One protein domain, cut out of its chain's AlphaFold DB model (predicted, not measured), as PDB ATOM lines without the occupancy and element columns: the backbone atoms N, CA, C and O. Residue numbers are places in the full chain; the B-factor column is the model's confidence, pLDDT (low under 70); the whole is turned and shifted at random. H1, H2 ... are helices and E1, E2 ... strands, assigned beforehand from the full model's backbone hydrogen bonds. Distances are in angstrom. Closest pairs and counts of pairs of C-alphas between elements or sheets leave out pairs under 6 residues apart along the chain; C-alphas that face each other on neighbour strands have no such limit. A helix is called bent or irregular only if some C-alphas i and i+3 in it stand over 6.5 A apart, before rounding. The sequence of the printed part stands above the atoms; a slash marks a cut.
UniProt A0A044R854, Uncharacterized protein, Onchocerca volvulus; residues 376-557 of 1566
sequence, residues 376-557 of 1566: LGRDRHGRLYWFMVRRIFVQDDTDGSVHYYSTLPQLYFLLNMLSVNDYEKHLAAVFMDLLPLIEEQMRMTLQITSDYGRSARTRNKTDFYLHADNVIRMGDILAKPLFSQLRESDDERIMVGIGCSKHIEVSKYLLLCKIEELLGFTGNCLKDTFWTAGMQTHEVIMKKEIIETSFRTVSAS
ATOM      1  N   LEU A 376     -32.413   8.964  62.699       88.94
ATOM      2  CA  LEU A 376     -31.212   8.962  61.854       88.94
ATOM      3  C   LEU A 376     -30.663  10.382  61.640       88.94
ATOM      4  O   LEU A 376     -29.463  10.576  61.462       88.94
ATOM      5  N   GLY A 377     -31.560  11.368  61.650       88.70
ATOM      6  CA  GLY A 377     -31.270  12.786  61.494       88.70
ATOM      7  C   GLY A 377     -32.538  13.579  61.174       88.70
ATOM      8  O   GLY A 377     -33.649  13.037  61.212       88.70
ATOM      9  N   ARG A 378     -32.349  14.858  60.841       89.31
ATOM     10  CA  ARG A 378     -33.366  15.736  60.245       89.31
ATOM     11  C   ARG A 378     -32.910  16.189  58.855       89.31
ATOM     12  O   ARG A 378     -31.706  16.218  58.598       89.31
ATOM     13  N   ASP A 379     -33.854  16.542  57.985       90.81
ATOM     14  CA  ASP A 379     -33.570  17.287  56.748       90.81
ATOM     15  C   ASP A 379     -33.690  18.810  56.945       90.81
ATOM     16  O   ASP A 379     -34.046  19.274  58.033       90.81
ATOM     17  N   ARG A 380     -33.421  19.602  55.895       89.29
ATOM     18  CA  ARG A 380     -33.506  21.075  55.964       89.29
ATOM     19  C   ARG A 380     -34.885  21.640  56.334       89.29
ATOM     20  O   ARG A 380     -34.954  22.765  56.809       89.29
ATOM     21  N   HIS A 381     -35.971  20.880  56.159       86.79
ATOM     22  CA  HIS A 381     -37.326  21.277  56.585       86.79
ATOM     23  C   HIS A 381     -37.634  20.799  58.014       86.79
ATOM     24  O   HIS A 381     -38.739  20.958  58.514       86.79
ATOM     25  N   GLY A 382     -36.639  20.227  58.699       85.53
ATOM     26  CA  GLY A 382     -36.730  19.739  60.068       85.53
ATOM     27  C   GLY A 382     -37.309  18.331  60.189       85.53
ATOM     28  O   GLY A 382     -37.352  17.812  61.302       85.53
ATOM     29  N   ARG A 383     -37.714  17.680  59.093       91.07
ATOM     30  CA  ARG A 383     -38.452  16.408  59.129       91.07
ATOM     31  C   ARG A 383     -37.578  15.275  59.654       91.07
ATOM     32  O   ARG A 383     -36.406  15.173  59.293       91.07
ATOM     33  N   LEU A 384     -38.135  14.431  60.519       91.80
ATOM     34  CA  LEU A 384     -37.419  13.378  61.242       91.80
ATOM     35  C   LEU A 384     -37.366  12.074  60.448       91.80
ATOM     36  O   LEU A 384     -38.399  11.527  60.065       91.80
ATOM     37  N   TYR A 385     -36.158  11.544  60.265       94.42
ATOM     38  CA  TYR A 385     -35.920  10.276  59.579       94.42
ATOM     39  C   TYR A 385     -35.706   9.153  60.597       94.42
ATOM     40  O   TYR A 385     -34.877   9.275  61.498       94.42
ATOM     41  N   TRP A 386     -36.398   8.029  60.432       92.73
ATOM     42  CA  TRP A 386     -36.366   6.893  61.355       92.73
ATOM     43  C   TRP A 386     -36.151   5.571  60.614       92.73
ATOM     44  O   TRP A 386     -36.773   5.343  59.579       92.73
ATOM     45  N   PHE A 387     -35.351   4.658  61.174       91.44
ATOM     46  CA  PHE A 387     -35.290   3.259  60.727       91.44
ATOM     47  C   PHE A 387     -35.994   2.361  61.747       91.44
ATOM     48  O   PHE A 387     -35.469   2.090  62.827       91.44
ATOM     49  N   MET A 388     -37.207   1.926  61.413       89.29
ATOM     50  CA  MET A 388     -38.067   1.102  62.269       89.29
ATOM     51  C   MET A 388     -38.769   0.050  61.411       89.29
ATOM     52  O   MET A 388     -39.016   0.280  60.231       89.29
ATOM     53  N   VAL A 389     -39.082  -1.121  61.974       90.69
ATOM     54  CA  VAL A 389     -39.823  -2.197  61.278       90.69
ATOM     55  C   VAL A 389     -39.344  -2.462  59.832       90.69
ATOM     56  O   VAL A 389     -40.140  -2.596  58.903       90.69
ATOM     57  N   ARG A 390     -38.021  -2.545  59.633       93.25
ATOM     58  CA  ARG A 390     -37.392  -2.844  58.328       93.25
ATOM     59  C   ARG A 390     -37.671  -1.797  57.224       93.25
ATOM     60  O   ARG A 390     -37.553  -2.113  56.041       93.25
ATOM     61  N   ARG A 391     -38.068  -0.577  57.603       94.44
ATOM     62  CA  ARG A 391     -38.533   0.520  56.735       94.44
ATOM     63  C   ARG A 391     -37.891   1.842  57.157       94.44
ATOM     64  O   ARG A 391     -37.508   2.008  58.317       94.44
ATOM     65  N   ILE A 392     -37.802   2.787  56.225       96.05
ATOM     66  CA  ILE A 392     -37.481   4.186  56.533       96.05
ATOM     67  C   ILE A 392     -38.788   4.962  56.638       96.05
ATOM     68  O   ILE A 392     -39.562   4.965  55.684       96.05
ATOM     69  N   PHE A 393     -39.018   5.622  57.769       95.53
ATOM     70  CA  PHE A 393     -40.118   6.567  57.967       95.53
ATOM     71  C   PHE A 393     -39.572   7.993  57.968       95.53
ATOM     72  O   PHE A 393     -38.520   8.250  58.554       95.53
ATOM     73  N   VAL A 394     -40.300   8.911  57.338       95.27
ATOM     74  CA  VAL A 394     -40.071  10.356  57.392       95.27
ATOM     75  C   VAL A 394     -41.311  10.983  58.014       95.27
ATOM     76  O   VAL A 394     -42.420  10.780  57.520       95.27
ATOM     77  N   GLN A 395     -41.118  11.689  59.123       93.78
ATOM     78  CA  GLN A 395     -42.164  12.345  59.901       93.78
ATOM     79  C   GLN A 395     -42.004  13.858  59.792       93.78
ATOM     80  O   GLN A 395     -40.914  14.382  60.035       93.78
ATOM     81  N   ASP A 396     -43.094  14.549  59.493       90.81
ATOM     82  CA  ASP A 396     -43.165  15.999  59.587       90.81
ATOM     83  C   ASP A 396     -43.745  16.428  60.944       90.81
ATOM     84  O   ASP A 396     -44.855  16.032  61.309       90.81
ATOM     85  N   ASP A 397     -42.980  17.220  61.701       83.24
ATOM     86  CA  ASP A 397     -43.378  17.720  63.021       83.24
ATOM     87  C   ASP A 397     -44.327  18.938  62.935       83.24
ATOM     88  O   ASP A 397     -45.000  19.228  63.925       83.24
ATOM     89  N   THR A 398     -44.410  19.654  61.798       83.45
ATOM     90  CA  THR A 398     -45.344  20.792  61.637       83.45
ATOM     91  C   THR A 398     -46.701  20.338  61.124       83.45
ATOM     92  O   THR A 398     -47.735  20.742  61.654       83.45
ATOM     93  N   ASP A 399     -46.687  19.464  60.120       83.75
ATOM     94  CA  ASP A 399     -47.884  19.076  59.371       83.75
ATOM     95  C   ASP A 399     -48.479  17.747  59.864       83.75
ATOM     96  O   ASP A 399     -49.588  17.372  59.479       83.75
ATOM     97  N   GLY A 400     -47.742  17.002  60.698       83.95
ATOM     98  CA  GLY A 400     -48.109  15.650  61.133       83.95
ATOM     99  C   GLY A 400     -48.103  14.620  59.998       83.95
ATOM    100  O   GLY A 400     -48.660  13.531  60.150       83.95
ATOM    101  N   SER A 401     -47.518  14.962  58.843       90.15
ATOM    102  CA  SER A 401     -47.468  14.081  57.678       90.15
ATOM    103  C   SER A 401     -46.438  12.965  57.870       90.15
ATOM    104  O   SER A 401     -45.413  13.131  58.536       90.15
ATOM    105  N   VAL A 402     -46.730  11.789  57.310       93.13
ATOM    106  CA  VAL A 402     -45.901  10.589  57.458       93.13
ATOM    107  C   VAL A 402     -45.708   9.958  56.091       93.13
ATOM    108  O   VAL A 402     -46.671   9.587  55.428       93.13
ATOM    109  N   HIS A 403     -44.458   9.790  55.677       93.97
ATOM    110  CA  HIS A 403     -44.095   9.047  54.473       93.97
ATOM    111  C   HIS A 403     -43.190   7.878  54.840       93.97
ATOM    112  O   HIS A 403     -42.451   7.935  55.824       93.97
ATOM    113  N   TYR A 404     -43.239   6.796  54.064       96.26
ATOM    114  CA  TYR A 404     -42.408   5.628  54.331       96.26
ATOM    115  C   TYR A 404     -41.933   4.912  53.073       96.26
ATOM    116  O   TYR A 404     -42.585   4.927  52.027       96.26
ATOM    117  N   TYR A 405     -40.777   4.271  53.208       97.24
ATOM    118  CA  TYR A 405     -40.060   3.575  52.150       97.24
ATOM    119  C   TYR A 405     -39.690   2.170  52.642       97.24
ATOM    120  O   TYR A 405     -39.161   1.988  53.743       97.24
ATOM    121  N   SER A 406     -40.010   1.178  51.820       96.17
ATOM    122  CA  SER A 406     -40.126  -0.245  52.161       96.17
ATOM    123  C   SER A 406     -39.179  -1.143  51.361       96.17
ATOM    124  O   SER A 406     -38.932  -2.282  51.762       96.17
ATOM    125  N   THR A 407     -38.661  -0.654  50.232       96.63
ATOM    126  CA  THR A 407     -37.699  -1.356  49.368       96.63
ATOM    127  C   THR A 407     -36.572  -0.423  48.922       96.63
ATOM    128  O   THR A 407     -36.733   0.799  48.866       96.63
ATOM    129  N   LEU A 408     -35.416  -0.992  48.568       96.18
ATOM    130  CA  LEU A 408     -34.253  -0.205  48.152       96.18
ATOM    131  C   LEU A 408     -34.508   0.659  46.890       96.18
ATOM    132  O   LEU A 408     -34.087   1.817  46.892       96.18
ATOM    133  N   PRO A 409     -35.264   0.202  45.861       94.84
ATOM    134  CA  PRO A 409     -35.644   1.047  44.722       94.84
ATOM    135  C   PRO A 409     -36.498   2.263  45.102       94.84
ATOM    136  O   PRO A 409     -36.483   3.262  44.391       94.84
ATOM    137  N   GLN A 410     -37.240   2.211  46.213       95.21
ATOM    138  CA  GLN A 410     -37.981   3.365  46.732       95.21
ATOM    139  C   GLN A 410     -37.038   4.349  47.447       95.21
ATOM    140  O   GLN A 410     -37.120   5.556  47.219       95.21
ATOM    141  N   LEU A 411     -36.108   3.833  48.263       95.64
ATOM    142  CA  LEU A 411     -35.109   4.629  48.991       95.64
ATOM    143  C   LEU A 411     -34.134   5.366  48.053       95.64
ATOM    144  O   LEU A 411     -33.709   6.475  48.363       95.64
ATOM    145  N   TYR A 412     -33.824   4.794  46.886       94.38
ATOM    146  CA  TYR A 412     -32.968   5.405  45.862       94.38
ATOM    147  C   TYR A 412     -33.375   6.841  45.494       94.38
ATOM    148  O   TYR A 412     -32.552   7.759  45.535       94.38
ATOM    149  N   PHE A 413     -34.661   7.062  45.211       93.50
ATOM    150  CA  PHE A 413     -35.168   8.394  44.872       93.50
ATOM    151  C   PHE A 413     -35.070   9.367  46.051       93.50
ATOM    152  O   PHE A 413     -34.825  10.550  45.834       93.50
ATOM    153  N   LEU A 414     -35.227   8.883  47.289       94.54
ATOM    154  CA  LEU A 414     -35.128   9.708  48.496       94.54
ATOM    155  C   LEU A 414     -33.693  10.202  48.711       94.54
ATOM    156  O   LEU A 414     -33.489  11.397  48.911       94.54
ATOM    157  N   LEU A 415     -32.704   9.309  48.605       93.49
ATOM    158  CA  LEU A 415     -31.289   9.663  48.764       93.49
ATOM    159  C   LEU A 415     -30.812  10.641  47.679       93.49
ATOM    160  O   LEU A 415     -30.017  11.532  47.970       93.49
ATOM    161  N   ASN A 416     -31.343  10.549  46.454       89.78
ATOM    162  CA  ASN A 416     -31.043  11.523  45.404       89.78
ATOM    163  C   ASN A 416     -31.574  12.941  45.697       89.78
ATOM    164  O   ASN A 416     -30.993  13.912  45.210       89.78
ATOM    165  N   MET A 417     -32.653  13.101  46.468       89.52
ATOM    166  CA  MET A 417     -33.192  14.435  46.778       89.52
ATOM    167  C   MET A 417     -32.364  15.191  47.830       89.52
ATOM    168  O   MET A 417     -32.410  16.418  47.867       89.52
ATOM    169  N   LEU A 418     -31.564  14.487  48.637       90.41
ATOM    170  CA  LEU A 418     -30.683  15.096  49.637       90.41
ATOM    171  C   LEU A 418     -29.587  15.953  48.973       90.41
ATOM    172  O   LEU A 418     -29.033  15.580  47.930       90.41
ATOM    173  N   SER A 419     -29.222  17.077  49.599       88.26
ATOM    174  CA  SER A 419     -27.928  17.716  49.344       88.26
ATOM    175  C   SER A 419     -26.947  17.257  50.407       88.26
ATOM    176  O   SER A 419     -27.044  17.639  51.571       88.26
ATOM    177  N   VAL A 420     -26.010  16.412  49.990       87.35
ATOM    178  CA  VAL A 420     -24.989  15.829  50.866       87.35
ATOM    179  C   VAL A 420     -23.958  16.874  51.311       87.35
ATOM    180  O   VAL A 420     -23.331  16.691  52.349       87.35
ATOM    181  N   ASN A 421     -23.810  17.973  50.565       82.02
ATOM    182  CA  ASN A 421     -22.719  18.924  50.759       82.02
ATOM    183  C   ASN A 421     -23.128  20.078  51.688       82.02
ATOM    184  O   ASN A 421     -22.480  20.301  52.710       82.02
ATOM    185  N   ASP A 422     -24.229  20.773  51.377       81.41
ATOM    186  CA  ASP A 422     -24.643  21.978  52.118       81.41
ATOM    187  C   ASP A 422     -25.540  21.672  53.331       81.41
ATOM    188  O   ASP A 422     -25.348  22.244  54.405       81.41
ATOM    189  N   TYR A 423     -26.517  20.771  53.174       86.99
ATOM    190  CA  TYR A 423     -27.600  20.578  54.146       86.99
ATOM    191  C   TYR A 423     -27.506  19.222  54.858       86.99
ATOM    192  O   TYR A 423     -26.995  19.122  55.973       86.99
ATOM    193  N   GLU A 424     -27.966  18.142  54.226       91.02
ATOM    194  CA  GLU A 424     -28.204  16.843  54.863       91.02
ATOM    195  C   GLU A 424     -26.935  15.980  55.064       91.02
ATOM    196  O   GLU A 424     -27.027  14.755  55.167       91.02
ATOM    197  N   LYS A 425     -25.748  16.597  55.183       88.09
ATOM    198  CA  LYS A 425     -24.435  15.927  55.301       88.09
ATOM    199  C   LYS A 425     -24.387  14.829  56.376       88.09
ATOM    200  O   LYS A 425     -23.917  13.723  56.120       88.09
ATOM    201  N   HIS A 426     -24.941  15.093  57.564       87.90
ATOM    202  CA  HIS A 426     -24.991  14.115  58.660       87.90
ATOM    203  C   HIS A 426     -25.985  12.981  58.387       87.90
ATOM    204  O   HIS A 426     -25.689  11.816  58.649       87.90
ATOM    205  N   LEU A 427     -27.159  13.292  57.832       91.60
ATOM    206  CA  LEU A 427     -28.165  12.287  57.488       91.60
ATOM    207  C   LEU A 427     -27.645  11.350  56.381       91.60
ATOM    208  O   LEU A 427     -27.793  10.135  56.484       91.60
ATOM    209  N   ALA A 428     -26.958  11.898  55.374       92.51
ATOM    210  CA  ALA A 428     -26.287  11.135  54.324       92.51
ATOM    211  C   ALA A 428     -25.173  10.223  54.872       92.51
ATOM    212  O   ALA A 428     -25.086   9.059  54.477       92.51
ATOM    213  N   ALA A 429     -24.355  10.708  55.814       91.64
ATOM    214  CA  ALA A 429     -23.312   9.905  56.453       91.64
ATOM    215  C   ALA A 429     -23.899   8.740  57.279       91.64
ATOM    216  O   ALA A 429     -23.422   7.608  57.184       91.64
ATOM    217  N   VAL A 430     -24.983   8.983  58.028       91.69
ATOM    218  CA  VAL A 430     -25.723   7.931  58.753       91.69
ATOM    219  C   VAL A 430     -26.343   6.917  57.787       91.69
ATOM    220  O   VAL A 430     -26.303   5.715  58.055       91.69
ATOM    221  N   PHE A 431     -26.859   7.362  56.635       94.12
ATOM    222  CA  PHE A 431     -27.311   6.450  55.586       94.12
ATOM    223  C   PHE A 431     -26.169   5.596  55.015       94.12
ATOM    224  O   PHE A 431     -26.386   4.406  54.816       94.12
ATOM    225  N   MET A 432     -24.959   6.131  54.820       92.82
ATOM    226  CA  MET A 432     -23.811   5.327  54.368       92.82
ATOM    227  C   MET A 432     -23.407   4.230  55.364       92.82
ATOM    228  O   MET A 432     -23.121   3.114  54.933       92.82
ATOM    229  N   ASP A 433     -23.432   4.496  56.677       91.07
ATOM    230  CA  ASP A 433     -23.111   3.471  57.690       91.07
ATOM    231  C   ASP A 433     -24.144   2.335  57.726       91.07
ATOM    232  O   ASP A 433     -23.809   1.167  57.936       91.07
ATOM    233  N   LEU A 434     -25.420   2.689  57.549       91.52
ATOM    234  CA  LEU A 434     -26.550   1.783  57.749       91.52
ATOM    235  C   LEU A 434     -27.083   1.162  56.454       91.52
ATOM    236  O   LEU A 434     -27.847   0.202  56.537       91.52
ATOM    237  N   LEU A 435     -26.692   1.650  55.272       93.92
ATOM    238  CA  LEU A 435     -27.200   1.192  53.971       93.92
ATOM    239  C   LEU A 435     -27.179  -0.340  53.793       93.92
ATOM    240  O   LEU A 435     -28.208  -0.873  53.385       93.92
ATOM    241  N   PRO A 436     -26.105  -1.078  54.153       93.17
ATOM    242  CA  PRO A 436     -26.092  -2.543  54.061       93.17
ATOM    243  C   PRO A 436     -27.114  -3.237  54.980       93.17
ATOM    244  O   PRO A 436     -27.689  -4.256  54.611       93.17
ATOM    245  N   LEU A 437     -27.379  -2.678  56.166       91.91
ATOM    246  CA  LEU A 437     -28.403  -3.188  57.084       91.91
ATOM    247  C   LEU A 437     -29.811  -2.834  56.585       91.91
ATOM    248  O   LEU A 437     -30.718  -3.658  56.640       91.91
ATOM    249  N   ILE A 438     -30.005  -1.611  56.090       94.47
ATOM    250  CA  ILE A 438     -31.277  -1.172  55.509       94.47
ATOM    251  C   ILE A 438     -31.620  -2.054  54.299       94.47
ATOM    252  O   ILE A 438     -32.760  -2.499  54.177       94.47
ATOM    253  N   GLU A 439     -30.629  -2.379  53.466       95.16
ATOM    254  CA  GLU A 439     -30.747  -3.297  52.334       95.16
ATOM    255  C   GLU A 439     -31.205  -4.694  52.768       95.16
ATOM    256  O   GLU A 439     -32.263  -5.134  52.315       95.16
ATOM    257  N   GLU A 440     -30.502  -5.341  53.704       94.22
ATOM    258  CA  GLU A 440     -30.852  -6.679  54.206       94.22
ATOM    259  C   GLU A 440     -32.302  -6.724  54.722       94.22
ATOM    260  O   GLU A 440     -33.085  -7.624  54.399       94.22
ATOM    261  N   GLN A 441     -32.691  -5.717  55.504       93.56
ATOM    262  CA  GLN A 441     -34.010  -5.650  56.125       93.56
ATOM    263  C   GLN A 441     -35.117  -5.338  55.097       93.56
ATOM    264  O   GLN A 441     -36.206  -5.917  55.161       93.56
ATOM    265  N   MET A 442     -34.837  -4.510  54.085       95.69
ATOM    266  CA  MET A 442     -35.739  -4.278  52.952       95.69
ATOM    267  C   MET A 442     -35.854  -5.511  52.037       95.69
ATOM    268  O   MET A 442     -36.964  -5.845  51.603       95.69
ATOM    269  N   ARG A 443     -34.763  -6.264  51.806       95.11
ATOM    270  CA  ARG A 443     -34.820  -7.576  51.133       95.11
ATOM    271  C   ARG A 443     -35.714  -8.535  51.909       95.11
ATOM    272  O   ARG A 443     -36.544  -9.217  51.306       95.11
ATOM    273  N   MET A 444     -35.590  -8.567  53.237       94.34
ATOM    274  CA  MET A 444     -36.407  -9.413  54.106       94.34
ATOM    275  C   MET A 444     -37.905  -9.094  53.963       94.34
ATOM    276  O   MET A 444     -38.708 -10.010  53.783       94.34
ATOM    277  N   THR A 445     -38.289  -7.810  53.941       94.24
ATOM    278  CA  THR A 445     -39.674  -7.369  53.671       94.24
ATOM    279  C   THR A 445     -40.191  -7.884  52.322       94.24
ATOM    280  O   THR A 445     -41.305  -8.416  52.247       94.24
ATOM    281  N   LEU A 446     -39.380  -7.791  51.262       93.41
ATOM    282  CA  LEU A 446     -39.756  -8.267  49.929       93.41
ATOM    283  C   LEU A 446     -39.926  -9.798  49.887       93.41
ATOM    284  O   LEU A 446     -40.921 -10.292  49.354       93.41
ATOM    285  N   GLN A 447     -39.005 -10.552  50.498       92.97
ATOM    286  CA  GLN A 447     -39.065 -12.020  50.552       92.97
ATOM    287  C   GLN A 447     -40.286 -12.522  51.332       92.97
ATOM    288  O   GLN A 447     -41.021 -13.373  50.833       92.97
ATOM    289  N   ILE A 448     -40.538 -11.974  52.529       91.72
ATOM    290  CA  ILE A 448     -41.692 -12.350  53.361       91.72
ATOM    291  C   ILE A 448     -42.997 -12.091  52.598       91.72
ATOM    292  O   ILE A 448     -43.871 -12.958  52.568       91.72
ATOM    293  N   THR A 449     -43.106 -10.951  51.907       90.02
ATOM    294  CA  THR A 449     -44.274 -10.628  51.073       90.02
ATOM    295  C   THR A 449     -44.522 -11.699  50.002       90.02
ATOM    296  O   THR A 449     -45.655 -12.152  49.843       90.02
ATOM    297  N   SER A 450     -43.476 -12.182  49.326       87.29
ATOM    298  CA  SER A 450     -43.589 -13.232  48.300       87.29
ATOM    299  C   SER A 450     -43.833 -14.638  48.853       87.29
ATOM    300  O   SER A 450     -44.452 -15.464  48.179       87.29
ATOM    301  N   ASP A 451     -43.373 -14.941  50.065       87.09
ATOM    302  CA  ASP A 451     -43.572 -16.244  50.712       87.09
ATOM    303  C   ASP A 451     -45.007 -16.392  51.249       87.09
ATOM    304  O   ASP A 451     -45.688 -17.394  50.987       87.09
ATOM    305  N   TYR A 452     -45.525 -15.346  51.903       83.26
ATOM    306  CA  TYR A 452     -46.932 -15.275  52.306       83.26
ATOM    307  C   TYR A 452     -47.864 -15.124  51.096       83.26
ATOM    308  O   TYR A 452     -48.885 -15.810  51.031       83.26
ATOM    309  N   GLY A 453     -47.490 -14.321  50.095       79.84
ATOM    310  CA  GLY A 453     -48.248 -14.159  48.850       79.84
ATOM    311  C   GLY A 453     -48.403 -15.473  48.082       79.84
ATOM    312  O   GLY A 453     -49.512 -15.831  47.688       79.84
ATOM    313  N   ARG A 454     -47.327 -16.266  47.948       79.86
ATOM    314  CA  ARG A 454     -47.399 -17.626  47.376       79.86
ATOM    315  C   ARG A 454     -48.320 -18.549  48.176       79.86
ATOM    316  O   ARG A 454     -49.073 -19.308  47.571       79.86
ATOM    317  N   SER A 455     -48.320 -18.440  49.502       72.53
ATOM    318  CA  SER A 455     -49.214 -19.208  50.383       72.53
ATOM    319  C   SER A 455     -50.689 -18.776  50.284       72.53
ATOM    320  O   SER A 455     -51.585 -19.578  50.545       72.53
ATOM    321  N   ALA A 456     -50.960 -17.527  49.883       66.03
ATOM    322  CA  ALA A 456     -52.301 -16.957  49.731       66.03
ATOM    323  C   ALA A 456     -52.933 -17.159  48.333       66.03
ATOM    324  O   ALA A 456     -54.129 -16.906  48.162       66.03
ATOM    325  N   ARG A 457     -52.180 -17.656  47.338       58.75
ATOM    326  CA  ARG A 457     -52.602 -17.811  45.921       58.75
ATOM    327  C   ARG A 457     -53.742 -18.820  45.650       58.75
ATOM    328  O   ARG A 457     -54.006 -19.149  44.499       58.75
ATOM    329  N   THR A 458     -54.487 -19.252  46.666       52.56
ATOM    330  CA  THR A 458     -55.812 -19.880  46.493       52.56
ATOM    331  C   THR A 458     -56.926 -18.867  46.180       52.56
ATOM    332  O   THR A 458     -58.046 -19.279  45.884       52.56
ATOM    333  N   ARG A 459     -56.644 -17.552  46.220       49.07
ATOM    334  CA  ARG A 459     -57.582 -16.469  45.859       49.07
ATOM    335  C   ARG A 459     -56.976 -15.492  44.836       49.07
ATOM    336  O   ARG A 459     -56.399 -14.494  45.239       49.07
ATOM    337  N   ASN A 460     -57.156 -15.778  43.543       51.85
ATOM    338  CA  ASN A 460     -57.138 -14.931  42.323       51.85
ATOM    339  C   ASN A 460     -56.141 -13.754  42.105       51.85
ATOM    340  O   ASN A 460     -56.018 -13.332  40.958       51.85
ATOM    341  N   LYS A 461     -55.419 -13.211  43.094       56.26
ATOM    342  CA  LYS A 461     -54.367 -12.201  42.889       56.26
ATOM    343  C   LYS A 461     -53.073 -12.890  42.435       56.26
ATOM    344  O   LYS A 461     -52.470 -13.644  43.199       56.26
ATOM    345  N   THR A 462     -52.638 -12.637  41.202       59.00
ATOM    346  CA  THR A 462     -51.357 -13.139  40.675       59.00
ATOM    347  C   THR A 462     -50.171 -12.337  41.203       59.00
ATOM    348  O   THR A 462     -49.200 -12.931  41.675       59.00
ATOM    349  N   ASP A 463     -50.251 -11.011  41.164       74.25
ATOM    350  CA  ASP A 463     -49.113 -10.110  41.360       74.25
ATOM    351  C   ASP A 463     -49.028  -9.553  42.796       74.25
ATOM    352  O   ASP A 463     -50.013  -9.499  43.537       74.25
ATOM    353  N   PHE A 464     -47.819  -9.168  43.213       85.52
ATOM    354  CA  PHE A 464     -47.512  -8.664  44.558       85.52
ATOM    355  C   PHE A 464     -47.206  -7.161  44.489       85.52
ATOM    356  O   PHE A 464     -46.445  -6.755  43.612       85.52
ATOM    357  N   TYR A 465     -47.736  -6.355  45.419       89.35
ATOM    358  CA  TYR A 465     -47.616  -4.887  45.395       89.35
ATOM    359  C   TYR A 465     -46.165  -4.424  45.202       89.35
ATOM    360  O   TYR A 465     -45.835  -3.772  44.214       89.35
ATOM    361  N   LEU A 466     -45.275  -4.853  46.104       91.55
ATOM    362  CA  LEU A 466     -43.867  -4.452  46.095       91.55
ATOM    363  C   LEU A 466     -43.105  -4.961  44.861       91.55
ATOM    364  O   LEU A 466     -42.053  -4.425  44.547       91.55
ATOM    365  N   HIS A 467     -43.595  -5.984  44.150       89.11
ATOM    366  CA  HIS A 467     -42.988  -6.410  42.881       89.11
ATOM    367  C   HIS A 467     -43.419  -5.506  41.721       89.11
ATOM    368  O   HIS A 467     -42.590  -5.179  40.878       89.11
ATOM    369  N   ALA A 468     -44.686  -5.086  41.678       85.92
ATOM    370  CA  ALA A 468     -45.169  -4.145  40.669       85.92
ATOM    371  C   ALA A 468     -44.512  -2.764  40.840       85.92
ATOM    372  O   ALA A 468     -43.934  -2.241  39.889       85.92
ATOM    373  N   ASP A 469     -44.513  -2.230  42.065       90.27
ATOM    374  CA  ASP A 469     -43.884  -0.949  42.404       90.27
ATOM    375  C   ASP A 469     -42.362  -0.961  42.141       90.27
ATOM    376  O   ASP A 469     -41.851  -0.064  41.468       90.27
ATOM    377  N   ASN A 470     -41.646  -2.023  42.546       92.49
ATOM    378  CA  ASN A 470     -40.225  -2.168  42.214       92.49
ATOM    379  C   ASN A 470     -39.970  -2.246  40.701       92.49
ATOM    380  O   ASN A 470     -38.963  -1.713  40.256       92.49
ATOM    381  N   VAL A 471     -40.816  -2.909  39.900       90.42
ATOM    382  CA  VAL A 471     -40.600  -3.007  38.440       90.42
ATOM    383  C   VAL A 471     -40.724  -1.640  37.767       90.42
ATOM    384  O   VAL A 471     -39.887  -1.315  36.928       90.42
ATOM    385  N   ILE A 472     -41.704  -0.820  38.168       89.73
ATOM    386  CA  ILE A 472     -41.831   0.563  37.682       89.73
ATOM    387  C   ILE A 472     -40.570   1.349  38.066       89.73
ATOM    388  O   ILE A 472     -39.854   1.837  37.192       89.73
ATOM    389  N   ARG A 473     -40.237   1.378  39.363       91.64
ATOM    390  CA  ARG A 473     -39.115   2.160  39.904       91.64
ATOM    391  C   ARG A 473     -37.759   1.721  39.354       91.64
ATOM    392  O   ARG A 473     -36.955   2.564  38.980       91.64
ATOM    393  N   MET A 474     -37.502   0.421  39.222       91.90
ATOM    394  CA  MET A 474     -36.277  -0.081  38.587       91.90
ATOM    395  C   MET A 474     -36.236   0.246  37.091       91.90
ATOM    396  O   MET A 474     -35.159   0.516  36.573       91.90
ATOM    397  N   GLY A 475     -37.381   0.281  36.403       90.04
ATOM    398  CA  GLY A 475     -37.472   0.747  35.018       90.04
ATOM    399  C   GLY A 475     -37.224   2.253  34.856       90.04
ATOM    400  O   GLY A 475     -36.671   2.662  33.839       90.04
ATOM    401  N   ASP A 476     -37.575   3.084  35.843       88.65
ATOM    402  CA  ASP A 476     -37.160   4.496  35.902       88.65
ATOM    403  C   ASP A 476     -35.645   4.635  36.081       88.65
ATOM    404  O   ASP A 476     -34.993   5.348  35.317       88.65
ATOM    405  N   ILE A 477     -35.071   3.914  37.051       89.87
ATOM    406  CA  ILE A 477     -33.637   3.984  37.357       89.87
ATOM    407  C   ILE A 477     -32.804   3.475  36.173       89.87
ATOM    408  O   ILE A 477     -31.861   4.141  35.757       89.87
ATOM    409  N   LEU A 478     -33.182   2.343  35.568       86.74
ATOM    410  CA  LEU A 478     -32.507   1.785  34.390       86.74
ATOM    411  C   LEU A 478     -32.619   2.680  33.147       86.74
ATOM    412  O   LEU A 478     -31.692   2.706  32.339       86.74
ATOM    413  N   ALA A 479     -33.721   3.419  32.986       83.77
ATOM    414  CA  ALA A 479     -33.880   4.358  31.878       83.77
ATOM    415  C   ALA A 479     -32.996   5.609  32.026       83.77
ATOM    416  O   ALA A 479     -32.652   6.230  31.016       83.77
ATOM    417  N   LYS A 480     -32.628   6.001  33.256       81.79
ATOM    418  CA  LYS A 480     -31.792   7.184  33.501       81.79
ATOM    419  C   LYS A 480     -30.997   7.107  34.827       81.79
ATOM    420  O   LYS A 480     -31.322   7.853  35.755       81.79
ATOM    421  N   PRO A 481     -29.938   6.275  34.930       75.55
ATOM    422  CA  PRO A 481     -29.202   6.084  36.183       75.55
ATOM    423  C   PRO A 481     -28.628   7.406  36.703       75.55
ATOM    424  O   PRO A 481     -27.996   8.163  35.960       75.55
ATOM    425  N   LEU A 482     -28.902   7.743  37.962       70.24
ATOM    426  CA  LEU A 482     -28.593   9.064  38.521       70.24
ATOM    427  C   LEU A 482     -27.097   9.205  38.816       70.24
ATOM    428  O   LEU A 482     -26.527  10.262  38.553       70.24
ATOM    429  N   PHE A 483     -26.436   8.120  39.233       69.13
ATOM    430  CA  PHE A 483     -24.980   8.064  39.358       69.13
ATOM    431  C   PHE A 483     -24.270   8.348  38.025       69.13
ATOM    432  O   PHE A 483     -23.336   9.144  37.987       69.13
ATOM    433  N   SER A 484     -24.752   7.793  36.903       67.79
ATOM    434  CA  SER A 484     -24.116   7.972  35.584       67.79
ATOM    435  C   SER A 484     -24.247   9.388  34.999       67.79
ATOM    436  O   SER A 484     -23.745   9.644  33.906       67.79
ATOM    437  N   GLN A 485     -24.960  10.292  35.676       68.15
ATOM    438  CA  GLN A 485     -25.069  11.712  35.322       68.15
ATOM    439  C   GLN A 485     -24.100  12.597  36.127       68.15
ATOM    440  O   GLN A 485     -23.928  13.765  35.781       68.15
ATOM    441  N   LEU A 486     -23.461  12.052  37.166       69.36
ATOM    442  CA  LEU A 486     -22.464  12.726  37.994       69.36
ATOM    443  C   LEU A 486     -21.047  12.357  37.538       69.36
ATOM    444  O   LEU A 486     -20.798  11.248  37.063       69.36
ATOM    445  N   ARG A 487     -20.099  13.283  37.703       66.12
ATOM    446  CA  ARG A 487     -18.673  13.035  37.459       66.12
ATOM    447  C   ARG A 487     -17.945  12.920  38.789       66.12
ATOM    448  O   ARG A 487     -18.131  13.765  39.656       66.12
ATOM    449  N   GLU A 488     -17.044  11.950  38.903       65.05
ATOM    450  CA  GLU A 488     -16.162  11.820  40.074       65.05
ATOM    451  C   GLU A 488     -15.214  13.029  40.235       65.05
ATOM    452  O   GLU A 488     -14.740  13.306  41.330       65.05
ATOM    453  N   SER A 489     -14.973  13.794  39.160       57.74
ATOM    454  CA  SER A 489     -14.207  15.050  39.192       57.74
ATOM    455  C   SER A 489     -14.889  16.189  39.950       57.74
ATOM    456  O   SER A 489     -14.213  17.140  40.333       57.74
ATOM    457  N   ASP A 490     -16.208  16.107  40.128       64.45
ATOM    458  CA  ASP A 490     -17.050  17.196  40.628       64.45
ATOM    459  C   ASP A 490     -17.533  16.889  42.069       64.45
ATOM    460  O   ASP A 490     -18.443  17.533  42.589       64.45
ATOM    461  N   ASP A 491     -16.951  15.861  42.698       70.84
ATOM    462  CA  ASP A 491     -17.424  15.239  43.932       70.84
ATOM    463  C   ASP A 491     -16.616  15.700  45.157       70.84
ATOM    464  O   ASP A 491     -15.635  15.073  45.560       70.84
ATOM    465  N   GLU A 492     -17.030  16.809  45.774       75.12
ATOM    466  CA  GLU A 492     -16.473  17.227  47.065       75.12
ATOM    467  C   GLU A 492     -16.840  16.214  48.157       75.12
ATOM    468  O   GLU A 492     -18.007  16.056  48.529       75.12
ATOM    469  N   ARG A 493     -15.824  15.526  48.683       83.75
ATOM    470  CA  ARG A 493     -15.979  14.501  49.717       83.75
ATOM    471  C   ARG A 493     -15.798  15.088  51.107       83.75
ATOM    472  O   ARG A 493     -14.793  15.738  51.394       83.75
ATOM    473  N   ILE A 494     -16.757  14.819  51.987       83.77
ATOM    474  CA  ILE A 494     -16.825  15.388  53.331       83.77
ATOM    475  C   ILE A 494     -16.651  14.271  54.359       83.77
ATOM    476  O   ILE A 494     -17.373  13.277  54.346       83.77
ATOM    477  N   MET A 495     -15.707  14.448  55.283       86.99
ATOM    478  CA  MET A 495     -15.535  13.560  56.435       86.99
ATOM    479  C   MET A 495     -16.465  13.993  57.568       86.99
ATOM    480  O   MET A 495     -16.217  14.997  58.235       86.99
ATOM    481  N   VAL A 496     -17.527  13.225  57.808       83.79
ATOM    482  CA  VAL A 496     -18.532  13.522  58.839       83.79
ATOM    483  C   VAL A 496     -18.346  12.592  60.037       83.79
ATOM    484  O   VAL A 496     -18.246  11.377  59.875       83.79
ATOM    485  N   GLY A 497     -18.282  13.156  61.245       79.27
ATOM    486  CA  GLY A 497     -18.276  12.385  62.491       79.27
ATOM    487  C   GLY A 497     -19.665  11.826  62.817       79.27
ATOM    488  O   GLY A 497     -20.661  12.522  62.642       79.27
ATOM    489  N   ILE A 498     -19.733  10.583  63.298       75.69
ATOM    490  CA  ILE A 498     -20.971   9.932  63.755       75.69
ATOM    491  C   ILE A 498     -20.732   9.380  65.161       75.69
ATOM    492  O   ILE A 498     -20.225   8.269  65.346       75.69
ATOM    493  N   GLY A 499     -21.083  10.190  66.161       70.74
ATOM    494  CA  GLY A 499     -20.734   9.947  67.558       70.74
ATOM    495  C   GLY A 499     -19.220   9.949  67.804       70.74
ATOM    496  O   GLY A 499     -18.408  10.246  66.929       70.74
ATOM    497  N   CYS A 500     -18.825   9.574  69.017       59.95
ATOM    498  CA  CYS A 500     -17.510   9.895  69.582       59.95
ATOM    499  C   CYS A 500     -16.282   9.176  68.970       59.95
ATOM    500  O   CYS A 500     -15.193   9.297  69.529       59.95
ATOM    501  N   SER A 501     -16.419   8.375  67.902       65.57
ATOM    502  CA  SER A 501     -15.281   7.607  67.348       65.57
ATOM    503  C   SER A 501     -15.388   7.110  65.897       65.57
ATOM    504  O   SER A 501     -14.438   6.488  65.423       65.57
ATOM    505  N   LYS A 502     -16.505   7.310  65.182       80.42
ATOM    506  CA  LYS A 502     -16.587   7.023  63.737       80.42
ATOM    507  C   LYS A 502     -16.499   8.326  62.952       80.42
ATOM    508  O   LYS A 502     -17.222   9.263  63.259       80.42
ATOM    509  N   HIS A 503     -15.706   8.327  61.885       84.18
ATOM    510  CA  HIS A 503     -15.861   9.272  60.781       84.18
ATOM    511  C   HIS A 503     -16.189   8.496  59.509       84.18
ATOM    512  O   HIS A 503     -15.678   7.392  59.316       84.18
ATOM    513  N   ILE A 504     -17.038   9.071  58.660       87.55
ATOM    514  CA  ILE A 504     -17.448   8.496  57.381       87.55
ATOM    515  C   ILE A 504     -17.213   9.526  56.281       87.55
ATOM    516  O   ILE A 504     -17.650  10.672  56.388       87.55
ATOM    517  N   GLU A 505     -16.516   9.093  55.233       89.93
ATOM    518  CA  GLU A 505     -16.369   9.819  53.974       89.93
ATOM    519  C   GLU A 505     -17.705   9.744  53.227       89.93
ATOM    520  O   GLU A 505     -18.175   8.655  52.888       89.93
ATOM    521  N   VAL A 506     -18.351  10.890  53.015       90.05
ATOM    522  CA  VAL A 506     -19.631  10.972  52.313       90.05
ATOM    523  C   VAL A 506     -19.597  12.049  51.237       90.05
ATOM    524  O   VAL A 506     -18.984  13.104  51.392       90.05
ATOM    525  N   SER A 507     -20.273  11.762  50.133       90.29
ATOM    526  CA  SER A 507     -20.495  12.670  49.015       90.29
ATOM    527  C   SER A 507     -21.734  12.212  48.244       90.29
ATOM    528  O   SER A 507     -22.253  11.111  48.483       90.29
ATOM    529  N   LYS A 508     -22.243  13.033  47.319       88.97
ATOM    530  CA  LYS A 508     -23.425  12.649  46.535       88.97
ATOM    531  C   LYS A 508     -23.120  11.526  45.541       88.97
ATOM    532  O   LYS A 508     -23.968  10.653  45.351       88.97
ATOM    533  N   TYR A 509     -21.915  11.501  44.968       87.79
ATOM    534  CA  TYR A 509     -21.458  10.412  44.105       87.79
ATOM    535  C   TYR A 509     -21.315   9.104  44.893       87.79
ATOM    536  O   TYR A 509     -21.885   8.095  44.483       87.79
ATOM    537  N   LEU A 510     -20.642   9.120  46.054       89.41
ATOM    538  CA  LEU A 510     -20.441   7.929  46.893       89.41
ATOM    539  C   LEU A 510     -21.765   7.339  47.397       89.41
ATOM    540  O   LEU A 510     -21.958   6.125  47.318       89.41
ATOM    541  N   LEU A 511     -22.690   8.187  47.866       91.06
ATOM    542  CA  LEU A 511     -24.001   7.753  48.356       91.06
ATOM    543  C   LEU A 511     -24.812   7.054  47.257       91.06
ATOM    544  O   LEU A 511     -25.350   5.972  47.489       91.06
ATOM    545  N   LEU A 512     -24.869   7.643  46.054       89.94
ATOM    546  CA  LEU A 512     -25.586   7.061  44.918       89.94
ATOM    547  C   LEU A 512     -24.880   5.816  44.362       89.94
ATOM    548  O   LEU A 512     -25.547   4.820  44.093       89.94
ATOM    549  N   CYS A 513     -23.545   5.813  44.291       88.60
ATOM    550  CA  CYS A 513     -22.754   4.639  43.914       88.60
ATOM    551  C   CYS A 513     -23.070   3.435  44.810       88.60
ATOM    552  O   CYS A 513     -23.357   2.342  44.319       88.60
ATOM    553  N   LYS A 514     -23.081   3.646  46.135       91.55
ATOM    554  CA  LYS A 514     -23.292   2.576  47.114       91.55
ATOM    555  C   LYS A 514     -24.688   1.965  47.014       91.55
ATOM    556  O   LYS A 514     -24.815   0.748  47.138       91.55
ATOM    557  N   ILE A 515     -25.728   2.766  46.765       92.87
ATOM    558  CA  ILE A 515     -27.077   2.222  46.553       92.87
ATOM    559  C   ILE A 515     -27.250   1.591  45.160       92.87
ATOM    560  O   ILE A 515     -27.961   0.599  45.061       92.87
ATOM    561  N   GLU A 516     -26.568   2.056  44.105       90.29
ATOM    562  CA  GLU A 516     -26.581   1.377  42.793       90.29
ATOM    563  C   GLU A 516     -25.865   0.014  42.817       90.29
ATOM    564  O   GLU A 516     -26.353  -0.949  42.219       90.29
ATOM    565  N   GLU A 517     -24.774  -0.107  43.578       90.39
ATOM    566  CA  GLU A 517     -24.110  -1.385  43.874       90.39
ATOM    567  C   GLU A 517     -25.062  -2.352  44.601       90.39
ATOM    568  O   GLU A 517     -25.204  -3.507  44.200       90.39
ATOM    569  N   LEU A 518     -25.768  -1.868  45.631       93.59
ATOM    570  CA  LEU A 518     -26.730  -2.641  46.432       93.59
ATOM    571  C   LEU A 518     -28.045  -2.962  45.684       93.59
ATOM    572  O   LEU A 518     -28.718  -3.949  45.990       93.59
ATOM    573  N   LEU A 519     -28.406  -2.175  44.668       92.50
ATOM    574  CA  LEU A 519     -29.455  -2.503  43.694       92.50
ATOM    575  C   LEU A 519     -28.990  -3.531  42.647       92.50
ATOM    576  O   LEU A 519     -29.823  -4.087  41.931       92.50
ATOM    577  N   GLY A 520     -27.685  -3.812  42.575       88.94
ATOM    578  CA  GLY A 520     -27.099  -4.826  41.704       88.94
ATOM    579  C   GLY A 520     -26.843  -4.371  40.270       88.94
ATOM    580  O   GLY A 520     -26.848  -5.211  39.363       88.94
ATOM    581  N   PHE A 521     -26.631  -3.074  40.034       84.56
ATOM    582  CA  PHE A 521     -26.247  -2.568  38.715       84.56
ATOM    583  C   PHE A 521     -24.742  -2.722  38.464       84.56
ATOM    584  O   PHE A 521     -23.915  -2.400  39.311       84.56
ATOM    585  N   THR A 522     -24.363  -3.128  37.250       73.58
ATOM    586  CA  THR A 522     -23.007  -2.885  36.729       73.58
ATOM    587  C   THR A 522     -23.074  -2.557  35.242       73.58
ATOM    588  O   THR A 522     -23.570  -3.379  34.471       73.58
ATOM    589  N   GLY A 523     -22.554  -1.397  34.826       67.59
ATOM    590  CA  GLY A 523     -22.478  -1.012  33.408       67.59
ATOM    591  C   GLY A 523     -23.845  -0.911  32.724       67.59
ATOM    592  O   GLY A 523     -24.051  -1.523  31.682       67.59
ATOM    593  N   ASN A 524     -24.789  -0.193  33.341       71.69
ATOM    594  CA  ASN A 524     -26.180  -0.014  32.887       71.69
ATOM    595  C   ASN A 524     -26.979  -1.324  32.696       71.69
ATOM    596  O   ASN A 524     -28.032  -1.333  32.060       71.69
ATOM    597  N   CYS A 525     -26.505  -2.441  33.256       79.88
ATOM    598  CA  CYS A 525     -27.199  -3.724  33.267       79.88
ATOM    599  C   CYS A 525     -27.476  -4.180  34.702       79.88
ATOM    600  O   CYS A 525     -26.623  -4.053  35.584       79.88
ATOM    601  N   LEU A 526     -28.656  -4.762  34.913       86.31
ATOM    602  CA  LEU A 526     -29.034  -5.396  36.171       86.31
ATOM    603  C   LEU A 526     -28.385  -6.787  36.261       86.31
ATOM    604  O   LEU A 526     -28.688  -7.659  35.448       86.31
ATOM    605  N   LYS A 527     -27.495  -6.998  37.237       85.24
ATOM    606  CA  LYS A 527     -26.951  -8.327  37.574       85.24
ATOM    607  C   LYS A 527     -27.772  -9.023  38.651       85.24
ATOM    608  O   LYS A 527     -28.007 -10.223  38.542       85.24
ATOM    609  N   ASP A 528     -28.192  -8.287  39.677       87.86
ATOM    610  CA  ASP A 528     -29.030  -8.834  40.742       87.86
ATOM    611  C   ASP A 528     -30.509  -8.590  40.428       87.86
ATOM    612  O   ASP A 528     -31.066  -7.522  40.675       87.86
ATOM    613  N   THR A 529     -31.167  -9.596  39.858       91.04
ATOM    614  CA  THR A 529     -32.585  -9.510  39.486       91.04
ATOM    615  C   THR A 529     -33.541  -9.708  40.671       91.04
ATOM    616  O   THR A 529     -34.750  -9.837  40.482       91.04
ATOM    617  N   PHE A 530     -33.046  -9.718  41.917       93.44
ATOM    618  CA  PHE A 530     -33.868  -9.899  43.117       93.44
ATOM    619  C   PHE A 530     -34.983  -8.849  43.250       93.44
ATOM    620  O   PHE A 530     -36.149  -9.209  43.432       93.44
ATOM    621  N   TRP A 531     -34.647  -7.559  43.133       92.53
ATOM    622  CA  TRP A 531     -35.613  -6.464  43.305       92.53
ATOM    623  C   TRP A 531     -36.722  -6.491  42.244       92.53
ATOM    624  O   TRP A 531     -37.850  -6.085  42.525       92.53
ATOM    625  N   THR A 532     -36.417  -7.033  41.062       90.74
ATOM    626  CA  THR A 532     -37.293  -7.165  39.889       90.74
ATOM    627  C   THR A 532     -37.904  -8.566  39.748       90.74
ATOM    628  O   THR A 532     -38.391  -8.930  38.679       90.74
ATOM    629  N   ALA A 533     -37.905  -9.366  40.822       87.22
ATOM    630  CA  ALA A 533     -38.522 -10.695  40.885       87.22
ATOM    631  C   ALA A 533     -37.985 -11.723  39.861       87.22
ATOM    632  O   ALA A 533     -38.709 -12.628  39.441       87.22
ATOM    633  N   GLY A 534     -36.714 -11.598  39.478       88.82
ATOM    634  CA  GLY A 534     -36.031 -12.446  38.500       88.82
ATOM    635  C   GLY A 534     -35.892 -11.822  37.109       88.82
ATOM    636  O   GLY A 534     -35.115 -12.336  36.305       88.82
ATOM    637  N   MET A 535     -36.590 -10.712  36.837       89.56
ATOM    638  CA  MET A 535     -36.661 -10.101  35.507       89.56
ATOM    639  C   MET A 535     -35.364  -9.388  35.101       89.56
ATOM    640  O   MET A 535     -34.799  -8.605  35.869       89.56
ATOM    641  N   GLN A 536     -34.942  -9.625  33.862       90.79
ATOM    642  CA  GLN A 536     -33.781  -9.031  33.202       90.79
ATOM    643  C   GLN A 536     -34.040  -7.577  32.778       90.79
ATOM    644  O   GLN A 536     -35.179  -7.182  32.541       90.79
ATOM    645  N   THR A 537     -32.970  -6.795  32.584       89.10
ATOM    646  CA  THR A 537     -33.004  -5.358  32.228       89.10
ATOM    647  C   THR A 537     -34.060  -4.993  31.168       89.10
ATOM    648  O   THR A 537     -34.831  -4.056  31.359       89.10
ATOM    649  N   HIS A 538     -34.135  -5.751  30.067       88.94
ATOM    650  CA  HIS A 538     -35.070  -5.483  28.966       88.94
ATOM    651  C   HIS A 538     -36.531  -5.824  29.311       88.94
ATOM    652  O   HIS A 538     -37.443  -5.103  28.916       88.94
ATOM    653  N   GLU A 539     -36.758  -6.886  30.090       90.55
ATOM    654  CA  GLU A 539     -38.091  -7.301  30.543       90.55
ATOM    655  C   GLU A 539     -38.679  -6.283  31.529       90.55
ATOM    656  O   GLU A 539     -39.880  -6.020  31.510       90.55
ATOM    657  N   VAL A 540     -37.832  -5.691  32.381       89.89
ATOM    658  CA  VAL A 540     -38.212  -4.647  33.349       89.89
ATOM    659  C   VAL A 540     -38.682  -3.389  32.624       89.89
ATOM    660  O   VAL A 540     -39.761  -2.884  32.929       89.89
ATOM    661  N   ILE A 541     -37.920  -2.928  31.625       88.33
ATOM    662  CA  ILE A 541     -38.280  -1.769  30.795       88.33
ATOM    663  C   ILE A 541     -39.602  -2.035  30.057       88.33
ATOM    664  O   ILE A 541     -40.543  -1.259  30.208       88.33
ATOM    665  N   MET A 542     -39.735  -3.175  29.367       88.87
ATOM    666  CA  MET A 542     -40.988  -3.533  28.683       88.87
ATOM    667  C   MET A 542     -42.187  -3.634  29.636       88.87
ATOM    668  O   MET A 542     -43.274  -3.157  29.312       88.87
ATOM    669  N   LYS A 543     -42.035  -4.248  30.820       85.99
ATOM    670  CA  LYS A 543     -43.154  -4.379  31.769       85.99
ATOM    671  C   LYS A 543     -43.531  -3.031  32.388       85.99
ATOM    672  O   LYS A 543     -44.721  -2.801  32.591       85.99
ATOM    673  N   LYS A 544     -42.573  -2.122  32.613       86.74
ATOM    674  CA  LYS A 544     -42.863  -0.728  32.975       86.74
ATOM    675  C   LYS A 544     -43.692  -0.036  31.883       86.74
ATOM    676  O   LYS A 544     -44.738   0.519  32.201       86.74
ATOM    677  N   GLU A 545     -43.277  -0.108  30.616       85.78
ATOM    678  CA  GLU A 545     -44.010   0.505  29.491       85.78
ATOM    679  C   GLU A 545     -45.445  -0.031  29.365       85.78
ATOM    680  O   GLU A 545     -46.384   0.741  29.152       85.78
ATOM    681  N   ILE A 546     -45.640  -1.340  29.562       84.81
ATOM    682  CA  ILE A 546     -46.969  -1.973  29.596       84.81
ATOM    683  C   ILE A 546     -47.813  -1.416  30.754       84.81
ATOM    684  O   ILE A 546     -48.962  -1.040  30.534       84.81
ATOM    685  N   ILE A 547     -47.252  -1.313  31.965       77.60
ATOM    686  CA  ILE A 547     -47.960  -0.786  33.144       77.60
ATOM    687  C   ILE A 547     -48.324   0.697  32.958       77.60
ATOM    688  O   ILE A 547     -49.471   1.078  33.182       77.60
ATOM    689  N   GLU A 548     -47.398   1.538  32.489       76.55
ATOM    690  CA  GLU A 548     -47.695   2.943  32.177       76.55
ATOM    691  C   GLU A 548     -48.780   3.087  31.101       76.55
ATOM    692  O   GLU A 548     -49.643   3.961  31.200       76.55
ATOM    693  N   THR A 549     -48.764   2.234  30.074       80.00
ATOM    694  CA  THR A 549     -49.774   2.250  29.004       80.00
ATOM    695  C   THR A 549     -51.156   1.849  29.537       80.00
ATOM    696  O   THR A 549     -52.160   2.459  29.156       80.00
ATOM    697  N   SER A 550     -51.220   0.903  30.479       74.00
ATOM    698  CA  SER A 550     -52.447   0.577  31.218       74.00
ATOM    699  C   SER A 550     -52.956   1.783  32.011       74.00
ATOM    700  O   SER A 550     -54.085   2.222  31.793       74.00
ATOM    701  N   PHE A 551     -52.110   2.417  32.832       68.44
ATOM    702  CA  PHE A 551     -52.512   3.606  33.598       68.44
ATOM    703  C   PHE A 551     -53.012   4.747  32.701       68.44
ATOM    704  O   PHE A 551     -54.030   5.372  33.009       68.44
ATOM    705  N   ARG A 552     -52.352   5.006  31.564       70.94
ATOM    706  CA  ARG A 552     -52.769   6.042  30.601       70.94
ATOM    707  C   ARG A 552     -54.109   5.714  29.931       70.94
ATOM    708  O   ARG A 552     -54.936   6.611  29.776       70.94
ATOM    709  N   THR A 553     -54.353   4.454  29.560       67.46
ATOM    710  CA  THR A 553     -55.619   4.044  28.920       67.46
ATOM    711  C   THR A 553     -56.799   4.037  29.896       67.46
ATOM    712  O   THR A 553     -57.887   4.460  29.510       67.46
ATOM    713  N   VAL A 554     -56.599   3.662  31.166       60.98
ATOM    714  CA  VAL A 554     -57.652   3.772  32.196       60.98
ATOM    715  C   VAL A 554     -57.886   5.230  32.612       60.98
ATOM    716  O   VAL A 554     -59.033   5.642  32.752       60.98
ATOM    717  N   SER A 555     -56.845   6.062  32.711       62.12
ATOM    718  CA  SER A 555     -57.008   7.502  32.999       62.12
ATOM    719  C   SER A 555     -57.847   8.230  31.938       62.12
ATOM    720  O   SER A 555     -58.559   9.179  32.257       62.12
ATOM    721  N   ALA A 556     -57.809   7.770  30.683       61.79
ATOM    722  CA  ALA A 556     -58.623   8.309  29.595       61.79
ATOM    723  C   ALA A 556     -60.103   7.862  29.620       61.79
ATOM    724  O   ALA A 556     -60.898   8.398  28.848       61.79
ATOM    725  N   SER A 557     -60.493   6.899  30.469       58.64
ATOM    726  CA  SER A 557     -61.857   6.337  30.494       58.64
ATOM    727  C   SER A 557     -62.792   6.957  31.544       58.64
ATOM    728  O   SER A 557     -63.994   6.705  31.507       58.64
TER     729      SER A 557
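Overview. This is residues 376 to 557 of the 1566 residues of an uncharacterized protein of Onchocerca volvulus (UniProt A0A044R854). Look first for a small antiparallel sheet of three strands, E1 E2 E3, set at the side of a body of helices that has the short helix H1 in its middle, with the long bent H2, H3 and H4 around it. At one end the hairpin of E4 and E5 packs on H2a; at the other H5 crosses H3, and residues 549 to 557 stick out. The printed part has 182 residues with five named helices and five named strands, in the order E1 E2 E3 H1 H2 H3 E4 E5 H4 H5, a mixed class of helices and strands. It is compact, with a radius of gyration of the C-alphas of 17.8 A and spans of 54 by 37 by 34 A.

Along the chain. Find C-alpha 384 at (-37.419, 13.378, 61.242), where E1 begins; E1 is residues 384 to 388, E2 391 to 395 and E3 402 to 405. H1 is residues 408 to 417. H2, residues 425 to 456, was assigned as one helix by its hydrogen bonds but is bent, with C-alphas 433 and 436 7.6 A apart: H2a is 425 to 433, and H2b, 436 to 456, is 30.2 A long. H3 is 465 to 479, 21.4 A; E4 is 494 to 498, E5 502 to 506 and H4 508 to 518. H5, 537 to 555, runs 27.2 A to C-alpha 555 at (-57.008, 7.502, 32.999).

Arrangement. E1 E2 E3 is a meander, each strand the antiparallel neighbour of the one before; look at N 386 and O 393, 2.8 A, and at N 394 and O 403, 2.8 A. H1 only grazes this sheet with residues 408 to 414, as does H2b with 438 to 445. H1 touches H4 at a shallow tilt of 5 degrees, opposite ways, closest at C-alphas 412 and 515, 6.7 A. H3 touches H1 with residues 470 to 474 alone, closest at C-alphas 473 and 409, 6.0 A. H5 touches H3 at a steep tilt of 68 degrees, only just short of perpendicular, closest at C-alphas 541 and 475, 5.0 A. E4 and E5 form a hairpin, with N 496 and O 504 at 2.9 A; the closest C-alphas of H2a and E5, 429 and 506, are 5.6 A apart. Every O i to N i+4 pair is within hydrogen-bond range in H2a, H2b, H3, H4 and H5; in H1, 4 of 6 are.

Size, cuts and confidence. The C-alphas farthest apart, of Ser 501 and Ser 557, are 59.4 A apart. The printed part has no cut. The links H3 to E4 and H4 to H5 are long. Look for pLDDT under 70 in 24 residues, among them 456 to 462, 483 to 490 and 553 to 557.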